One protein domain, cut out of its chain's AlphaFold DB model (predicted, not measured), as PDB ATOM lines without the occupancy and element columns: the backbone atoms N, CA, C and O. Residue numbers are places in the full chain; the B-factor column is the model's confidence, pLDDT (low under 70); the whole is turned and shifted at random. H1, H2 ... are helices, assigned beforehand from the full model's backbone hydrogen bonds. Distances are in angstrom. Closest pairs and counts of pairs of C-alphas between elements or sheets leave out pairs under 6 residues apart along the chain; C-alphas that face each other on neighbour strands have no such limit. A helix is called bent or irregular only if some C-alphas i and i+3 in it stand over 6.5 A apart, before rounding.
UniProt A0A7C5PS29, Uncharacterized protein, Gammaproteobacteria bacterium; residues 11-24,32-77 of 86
ATOM      1  N   ASP A  11      24.831  47.349 -29.872       91.31
ATOM      2  CA  ASP A  11      25.770  48.363 -30.371       91.31
ATOM      3  C   ASP A  11      27.195  48.124 -29.843       91.31
ATOM      4  O   ASP A  11      28.139  48.026 -30.619       91.31
ATOM      5  N   GLU A  12      27.338  47.911 -28.530       92.88
ATOM      6  CA  GLU A  12      28.637  47.633 -27.904       92.88
ATOM      7  C   GLU A  12      29.231  46.302 -28.392       92.88
ATOM      8  O   GLU A  12      30.436  46.182 -28.614       92.88
ATOM      9  N   LEU A  13      28.389  45.283 -28.580       92.25
ATOM     10  CA  LEU A  13      28.820  43.998 -29.121       92.25
ATOM     11  C   LEU A  13      29.306  44.132 -30.569       92.25
ATOM     12  O   LEU A  13      30.274  43.472 -30.941       92.25
ATOM     13  N   GLN A  14      28.651  44.980 -31.364       92.56
ATOM     14  CA  GLN A  14      29.040  45.246 -32.743       92.56
ATOM     15  C   GLN A  14      30.388  45.961 -32.802       92.56
ATOM     16  O   GLN A  14      31.280  45.482 -33.494       92.56
ATOM     17  N   GLU A  15      30.582  47.016 -32.007       92.94
ATOM     18  CA  GLU A  15      31.865  47.725 -31.934       92.94
ATOM     19  C   GLU A  15      33.012  46.781 -31.541       92.94
ATOM     20  O   GLU A  15      34.091  46.810 -32.136       92.94
ATOM     21  N   ARG A  16      32.777  45.893 -30.568       92.88
ATOM     22  CA  ARG A  16      33.765  44.887 -30.150       92.88
ATOM     23  C   ARG A  16      34.033  43.846 -31.231       92.88
ATOM     24  O   ARG A  16      35.179  43.445 -31.394       92.88
ATOM     25  N   TYR A  17      33.003  43.408 -31.953       90.94
ATOM     26  CA  TYR A  17      33.150  42.478 -33.071       90.94
ATOM     27  C   TYR A  17      33.964  43.103 -34.207       90.94
ATOM     28  O   TYR A  17      34.905  42.491 -34.696       90.94
ATOM     29  N   GLU A  18      33.663  44.347 -34.581       90.19
ATOM     30  CA  GLU A  18      34.410  45.079 -35.608       90.19
ATOM     31  C   GLU A  18      35.871  45.317 -35.189       90.19
ATOM     32  O   GLU A  18      36.773  45.284 -36.028       90.19
ATOM     33  N   ALA A  19      36.131  45.473 -33.887       91.12
ATOM     34  CA  ALA A  19      37.480  45.581 -33.337       91.12
ATOM     35  C   ALA A  19      38.301  44.277 -33.416       91.12
ATOM     36  O   ALA A  19      39.528  44.348 -33.331       91.12
ATOM     37  N   LEU A  20      37.671  43.109 -33.620       85.31
ATOM     38  CA  LEU A  20      38.387  41.847 -33.885       85.31
ATOM     39  C   LEU A  20      39.113  41.873 -35.241       85.31
ATOM     40  O   LEU A  20      40.040  41.094 -35.459       85.31
ATOM     41  N   GLY A  21      38.724  42.785 -36.136       81.00
ATOM     42  CA  GLY A  21      39.296  42.912 -37.469       81.00
ATOM     43  C   GLY A  21      38.754  41.879 -38.456       81.00
ATOM     44  O   GLY A  21      37.707  41.264 -38.253       81.00
ATOM     45  N   TYR A  22      39.453  41.729 -39.582       73.88
ATOM     46  CA  TYR A  22      39.049  40.796 -40.628       73.88
ATOM     47  C   TYR A  22      39.274  39.354 -40.165       73.88
ATOM     48  O   TYR A  22      40.410  38.935 -39.955       73.88
ATOM     49  N   ILE A  23      38.183  38.602 -40.034       72.50
ATOM     50  CA  ILE A  23      38.221  37.166 -39.768       72.50
ATOM     51  C   ILE A  23      38.566  36.477 -41.088       72.50
ATOM     52  O   ILE A  23      37.749  36.437 -42.007       72.50
ATOM     53  N   GLU A  24      39.795  35.976 -41.196       66.88
ATOM     54  CA  GLU A  24      40.272  35.337 -42.421       66.88
ATOM     55  C   GLU A  24      39.517  34.022 -42.670       66.88
ATOM     56  O   GLU A  24      39.553  33.084 -41.868       66.88
ATOM     57  N   PHE A  32      33.912  27.832 -37.572       76.38
ATOM     58  CA  PHE A  32      33.363  29.016 -36.912       76.38
ATOM     59  C   PHE A  32      34.007  30.335 -37.369       76.38
ATOM     60  O   PHE A  32      33.415  31.373 -37.115       76.38
ATOM     61  N   LEU A  33      35.140  30.316 -38.086       78.81
ATOM     62  CA  LEU A  33      35.677  31.526 -38.725       78.81
ATOM     63  C   LEU A  33      34.736  31.993 -39.836       78.81
ATOM     64  O   LEU A  33      34.233  33.106 -39.784       78.81
ATOM     65  N   THR A  34      34.380  31.099 -40.763       76.75
ATOM     66  CA  THR A  34      33.406  31.384 -41.830       76.75
ATOM     67  C   THR A  34      32.032  31.733 -41.256       76.75
ATOM     68  O   THR A  34      31.395  32.684 -41.688       76.75
ATOM     69  N   ARG A  35      31.571  30.985 -40.241       81.12
ATOM     70  CA  ARG A  35      30.262  31.219 -39.600       81.12
ATOM     71  C   ARG A  35      30.212  32.469 -38.722       81.12
ATOM     72  O   ARG A  35      29.130  32.864 -38.326       81.12
ATOM     73  N   CYS A  36      31.343  33.071 -38.385       85.19
ATOM     74  CA  CYS A  36      31.389  34.357 -37.695       85.19
ATOM     75  C   CYS A  36      32.029  35.434 -38.579       85.19
ATOM     76  O   CYS A  36      32.391  36.485 -38.065       85.19
ATOM     77  N   GLY A  37      32.171  35.188 -39.887       83.06
ATOM     78  CA  GLY A  37      32.892  36.060 -40.819       83.06
ATOM     79  C   GLY A  37      32.153  37.353 -41.167       83.06
ATOM     80  O   GLY A  37      32.756  38.285 -41.690       83.06
ATOM     81  N   CYS A  38      30.859  37.434 -40.851       87.50
ATOM     82  CA  CYS A  38      30.101  38.677 -40.882       87.50
ATOM     83  C   CYS A  38      29.269  38.845 -39.606       87.50
ATOM     84  O   CYS A  38      28.990  37.881 -38.890       87.50
ATOM     85  N   TRP A  39      28.839  40.080 -39.345       88.25
ATOM     86  CA  TRP A  39      28.088  40.439 -38.143       88.25
ATOM     87  C   TRP A  39      26.781  39.649 -37.969       88.25
ATOM     88  O   TRP A  39      26.479  39.169 -36.875       88.25
ATOM     89  N   GLU A  40      26.003  39.483 -39.041       87.94
ATOM     90  CA  GLU A  40      24.719  38.773 -38.978       87.94
ATOM     91  C   GLU A  40      24.902  37.290 -38.641       87.94
ATOM     92  O   GLU A  40      24.178  36.746 -37.801       87.94
ATOM     93  N   ASP A  41      25.903  36.654 -39.251       87.38
ATOM     94  CA  ASP A  41      26.241  35.262 -38.980       87.38
ATOM     95  C   ASP A  41      26.850  35.106 -37.583       87.38
ATOM     96  O   ASP A  41      26.484  34.181 -36.861       87.38
ATOM     97  N   PHE A  42      27.684  36.047 -37.132       89.25
ATOM     98  CA  PHE A  42      28.205  36.072 -35.765       89.25
ATOM     99  C   PHE A  42      27.082  36.097 -34.720       89.25
ATOM    100  O   PHE A  42      27.098  35.299 -33.783       89.25
ATOM    101  N   LEU A  43      26.067  36.949 -34.896       89.31
ATOM    102  CA  LEU A  43      24.911  36.993 -33.993       89.31
ATOM    103  C   LEU A  43      24.126  35.676 -33.965       89.31
ATOM    104  O   LEU A  43      23.501  35.343 -32.956       89.31
ATOM    105  N   TYR A  44      24.129  34.935 -35.072       87.81
ATOM    106  CA  TYR A  44      23.441  33.657 -35.173       87.81
ATOM    107  C   TYR A  44      24.272  32.501 -34.603       87.81
ATOM    108  O   TYR A  44      23.761  31.723 -33.802       87.81
ATOM    109  N   TYR A  45      25.545  32.390 -34.989       89.12
ATOM    110  CA  TYR A  45      26.429  31.263 -34.689       89.12
ATOM    111  C   TYR A  45      27.266  31.433 -33.416       89.12
ATOM    112  O   TYR A  45      27.675  30.430 -32.833       89.12
ATOM    113  N   GLY A  46      27.481  32.658 -32.938       89.62
ATOM    114  CA  GLY A  46      28.175  32.961 -31.683       89.62
ATOM    115  C   GLY A  46      27.708  32.143 -30.465       89.62
ATOM    116  O   GLY A  46      28.550  31.526 -29.809       89.62
ATOM    117  N   PRO A  47      26.399  32.022 -30.170       90.38
ATOM    118  CA  PRO A  47      25.917  31.176 -29.071       90.38
ATOM    119  C   PRO A  47      26.188  29.678 -29.286       90.38
ATOM    120  O   PRO A  47      26.440  28.968 -28.315       90.38
ATOM    121  N   PHE A  48      26.196  29.193 -30.533       89.31
ATOM    122  CA  PHE A  48      26.548  27.800 -30.840       89.31
ATOM    123  C   PHE A  48      28.036  27.533 -30.609       89.31
ATOM    124  O   PHE A  48      28.402  26.446 -30.165       89.31
ATOM    125  N   LEU A  49      28.897  28.522 -30.877       89.50
ATOM    126  CA  LEU A  49      30.314  28.430 -30.536       89.50
ATOM    127  C   LEU A  49      30.495  28.269 -29.021       89.50
ATOM    128  O   LEU A  49      31.322  27.474 -28.590       89.50
ATOM    129  N   VAL A  50      29.703  28.971 -28.204       91.25
ATOM    130  CA  VAL A  50      29.758  28.813 -26.743       91.25
ATOM    131  C   VAL A  50      29.384  27.398 -26.303       91.25
ATOM    132  O   VAL A  50      30.037  26.864 -25.408       91.25
ATOM    133  N   ASP A  51      28.371  26.779 -26.911       89.94
ATOM    134  CA  ASP A  51      28.019  25.390 -26.599       89.94
ATOM    135  C   ASP A  51      29.168  24.429 -26.936       89.94
ATOM    136  O   ASP A  51      29.578  23.655 -26.075       89.94
ATOM    137  N   GLU A  52      29.775  24.545 -28.121       90.12
ATOM    138  CA  GLU A  52      30.920  23.707 -28.515       90.12
ATOM    139  C   GLU A  52      32.132  23.916 -27.578       90.12
ATOM    140  O   GLU A  52      32.781  22.948 -27.169       90.12
ATOM    141  N   LEU A  53      32.404  25.163 -27.163       89.06
ATOM    142  CA  LEU A  53      33.454  25.483 -26.185       89.06
ATOM    143  C   LEU A  53      33.174  24.844 -24.816       89.06
ATOM    144  O   LEU A  53      34.089  24.318 -24.181       89.06
ATOM    145  N   LYS A  54      31.917  24.857 -24.358       87.06
ATOM    146  CA  LYS A  54      31.503  24.225 -23.093       87.06
ATOM    147  C   LYS A  54      31.533  22.703 -23.144       87.06
ATOM    148  O   LYS A  54      31.819  22.076 -22.128       87.06
ATOM    149  N   GLU A  55      31.273  22.110 -24.306       88.12
ATOM    150  CA  GLU A  55      31.448  20.675 -24.551       88.12
ATOM    151  C   GLU A  55      32.930  20.251 -24.591       88.12
ATOM    152  O   GLU A  55      33.232  19.062 -24.696       88.12
ATOM    153  N   GLY A  56      33.869  21.200 -24.487       85.56
ATOM    154  CA  GLY A  56      35.305  20.932 -24.480       85.56
ATOM    155  C   GLY A  56      35.894  20.717 -25.872       85.56
ATOM    156  O   GLY A  56      36.980  20.147 -25.998       85.56
ATOM    157  N   ARG A  57      35.200  21.150 -26.931       85.12
ATOM    158  CA  ARG A  57      35.712  21.040 -28.297       85.12
ATOM    159  C   ARG A  57      36.811  22.064 -28.535       85.12
ATOM    160  O   ARG A  57      36.714  23.231 -28.156       85.12
ATOM    161  N   SER A  58      37.886  21.606 -29.172       81.38
ATOM    162  CA  SER A  58      39.032  22.459 -29.463       81.38
ATOM    163  C   SER A  58      38.789  23.271 -30.730       81.38
ATOM    164  O   SER A  58      38.571  22.719 -31.807       81.38
ATOM    165  N   HIS A  59      38.890  24.589 -30.593       83.44
ATOM    166  CA  HIS A  59      38.837  25.548 -31.694       83.44
ATOM    167  C   HIS A  59      40.103  26.414 -31.693       83.44
ATOM    168  O   HIS A  59      40.023  27.638 -31.642       83.44
ATOM    169  N   SER A  60      41.285  25.791 -31.653       82.69
ATOM    170  CA  SER A  60      42.584  26.490 -31.576       82.69
ATOM    171  C   SER A  60      42.814  27.480 -32.723       82.69
ATOM    172  O   SER A  60      43.432  28.516 -32.522       82.69
ATOM    173  N   TYR A  61      42.247  27.214 -33.901       82.06
ATOM    174  CA  TYR A  61      42.287  28.130 -35.043       82.06
ATOM    175  C   TYR A  61      41.634  29.490 -34.748       82.06
ATOM    176  O   TYR A  61      42.034  30.494 -35.319       82.06
ATOM    177  N   LEU A  62      40.659  29.576 -33.837       84.56
ATOM    178  CA  LEU A  62      40.071  30.872 -33.490       84.56
ATOM    179  C   LEU A  62      41.074  31.766 -32.759       84.56
ATOM    180  O   LEU A  62      41.011  32.972 -32.919       84.56
ATOM    181  N   ASP A  63      42.011  31.199 -31.996       83.75
ATOM    182  CA  ASP A  63      43.037  32.002 -31.319       83.75
ATOM    183  C   ASP A  63      44.074  32.549 -32.318       83.75
ATOM    184  O   ASP A  63      44.671  33.592 -32.071       83.75
ATOM    185  N   GLU A  64      44.276  31.851 -33.442       83.56
ATOM    186  CA  GLU A  64      45.227  32.219 -34.499       83.56
ATOM    187  C   GLU A  64      44.631  33.231 -35.491       83.56
ATOM    188  O   GLU A  64      45.272  34.232 -35.801       83.56
ATOM    189  N   TYR A  65      43.396  33.002 -35.953       82.19
ATOM    190  CA  TYR A  65      42.770  33.784 -37.032       82.19
ATOM    191  C   TYR A  65      41.722  34.800 -36.558       82.19
ATOM    192  O   TYR A  65      41.334  35.675 -37.326       82.19
ATOM    193  N   ALA A  66      41.227  34.687 -35.324       85.12
ATOM    194  CA  ALA A  66      40.219  35.590 -34.764       85.12
ATOM    195  C   ALA A  66      40.409  35.771 -33.242       85.12
ATOM    196  O   ALA A  66      39.514  35.427 -32.454       85.12
ATOM    197  N   PRO A  67      41.587  36.257 -32.801       85.31
ATOM    198  CA  PRO A  67      41.905  36.373 -31.383       85.31
ATOM    199  C   PRO A  67      40.859  37.237 -30.670       85.31
ATOM    200  O   PRO A  67      40.514  38.319 -31.131       85.31
ATOM    201  N   GLY A  68      40.334  36.746 -29.547       89.06
ATOM    202  CA  GLY A  68      39.273  37.414 -28.786       89.06
ATOM    203  C   GLY A  68      37.843  37.038 -29.198       89.06
ATOM    204  O   GLY A  68      36.919  37.279 -28.425       89.06
ATOM    205  N   LEU A  69      37.626  36.357 -30.334       89.81
ATOM    206  CA  LEU A  69      36.283  35.930 -30.758       89.81
ATOM    207  C   LEU A  69      35.635  34.962 -29.754       89.81
ATOM    208  O   LEU A  69      34.447  35.070 -29.453       89.81
ATOM    209  N   LYS A  70      36.416  34.026 -29.200       90.62
ATOM    210  CA  LYS A  70      35.937  33.093 -28.165       90.62
ATOM    211  C   LYS A  70      35.482  33.824 -26.909       90.62
ATOM    212  O   LYS A  70      34.405  33.534 -26.394       90.62
ATOM    213  N   GLU A  71      36.315  34.739 -26.421       92.00
ATOM    214  CA  GLU A  71      36.035  35.532 -25.224       92.00
ATOM    215  C   GLU A  71      34.788  36.383 -25.445       92.00
ATOM    216  O   GLU A  71      33.859  36.304 -24.647       92.00
ATOM    217  N   LEU A  72      34.697  37.067 -26.589       92.62
ATOM    218  CA  LEU A  72      33.529  37.865 -26.950       92.62
ATOM    219  C   LEU A  72      32.244  37.027 -26.982       92.62
ATOM    220  O   LEU A  72      31.227  37.440 -26.427       92.62
ATOM    221  N   CYS A  73      32.279  35.828 -27.573       91.69
ATOM    222  CA  CYS A  73      31.131  34.921 -27.572       91.69
ATOM    223  C   CYS A  73      30.750  34.465 -26.155       91.69
ATOM    224  O   CYS A  73      29.564  34.442 -25.820       91.69
ATOM    225  N   LEU A  74      31.729  34.120 -25.313       91.69
ATOM    226  CA  LEU A  74      31.499  33.708 -23.925       91.69
ATOM    227  C   LEU A  74      30.932  34.848 -23.065       91.69
ATOM    228  O   LEU A  74      30.083  34.595 -22.209       91.69
ATOM    229  N   GLU A  75      31.357  36.090 -23.295       92.38
ATOM    230  CA  GLU A  75      30.823  37.272 -22.616       92.38
ATOM    231  C   GLU A  75      29.406  37.626 -23.095       92.38
ATOM    232  O   GLU A  75      28.527  37.926 -22.279       92.38
ATOM    233  N   ALA A  76      29.170  37.568 -24.410       92.12
ATOM    234  CA  ALA A  76      27.892  37.912 -25.026       92.12
ATOM    235  C   ALA A  76      26.807  36.859 -24.757       92.12
ATOM    236  O   ALA A  76      25.668  37.222 -24.459       92.12
ATOM    237  N   TRP A  77      27.146  35.566 -24.794       92.00
ATOM    238  CA  TRP A  77      26.212  34.456 -24.575       92.00
ATOM    239  C   TRP A  77      26.752  33.447 -23.556       92.00
ATOM    240  O   TRP A  77      26.942  32.277 -23.883       92.00
TER     241      TRP A  77
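This is residues 11 to 24 and 32 to 77 of the 86 residues of an uncharacterized protein of Gammaproteobacteria bacterium (UniProt A0A7C5PS29). The longest helix, H3, has a kink near its middle, and there the shorter H5 crosses over it at a right angle. H1 lies alongside H5, running the opposite way, while the short H2 packs on H3 and H4 makes a corner with H5. The printed part has 60 residues with five named helices, in the order H1, H2, H3, H4, H5, and no named strand; the class is all helix. The whole is compact, with a radius of gyration of the C-alphas of 10.3 A, and the C-alphas span 29 by 21 by 16 A.

H3, the longest helix, holds residues 39 to 54 and is 22.4 A long from C-alpha 39 at (28.088, 40.439, -38.143) to C-alpha 54 at (31.503, 24.225, -23.093). It has a kink of 41 degrees near residue 46 and is irregular: C-alphas 44 and 47 are 7.0 A apart. H2 comes before it, residues 32 to 35, 4.7 A long. H4 follows it, residues 60 to 65, 9.1 A long. H5 holds residues 69 to 76 and measures 10.4 A, ending at C-alpha 76 at (27.892, 37.912, -25.026). H1 holds residues 11 to 19 and measures 12.4 A, beginning at C-alpha 11 at (25.770, 48.363, -30.371).

H5 is the hub, touching three other helices. With residues 46 to 50 alone, H3 touches H5; the closest C-alphas are those of Gly 46 and Cys 73, 5.4 A apart, and the lines are about perpendicular at 90 degrees. H1 touches H5 at a shallow tilt of 9 degrees, opposite ways, with the C-alphas of Leu 13 and Ala 76 closest at 7.4 A. H1 and H3 are close but not clearly touching, with the C-alphas of Gln 14 and Trp 39 closest at 7.3 A. H2 touches H3, where the C-alphas of Arg 35 and Asp 41 are closest at 5.7 A. H2 and H4 only just touch, with 3 pairs of C-alphas within 8 A, the closest those of Leu 33 and Leu 62 at 6.9 A. H4 and H5 touch only at the corner, about perpendicular at 77 degrees, with the C-alphas of Leu 62 and Leu 69 closest at 6.9 A. H1 and H4 are apart, as are H2 and H5. In H1 and H5 every O i to N i+4 pair is within hydrogen-bond range, against 10 of 12 in H3 and 1 of 2 in H4; H2 is too short for such a pair.

The C-alphas farthest apart are those of Asp 11 and Gly 56, at 29.6 A. Residues 25 to 31 are not printed, and C-alphas 24 and 32 are 10.9 A apart across this cut, on the link from H1 to H2. The links H2 to H3, H3 to H4 and H4 to H5 are tight. The mean pLDDT of the printed part is 86.8, and residue 24 is under 70.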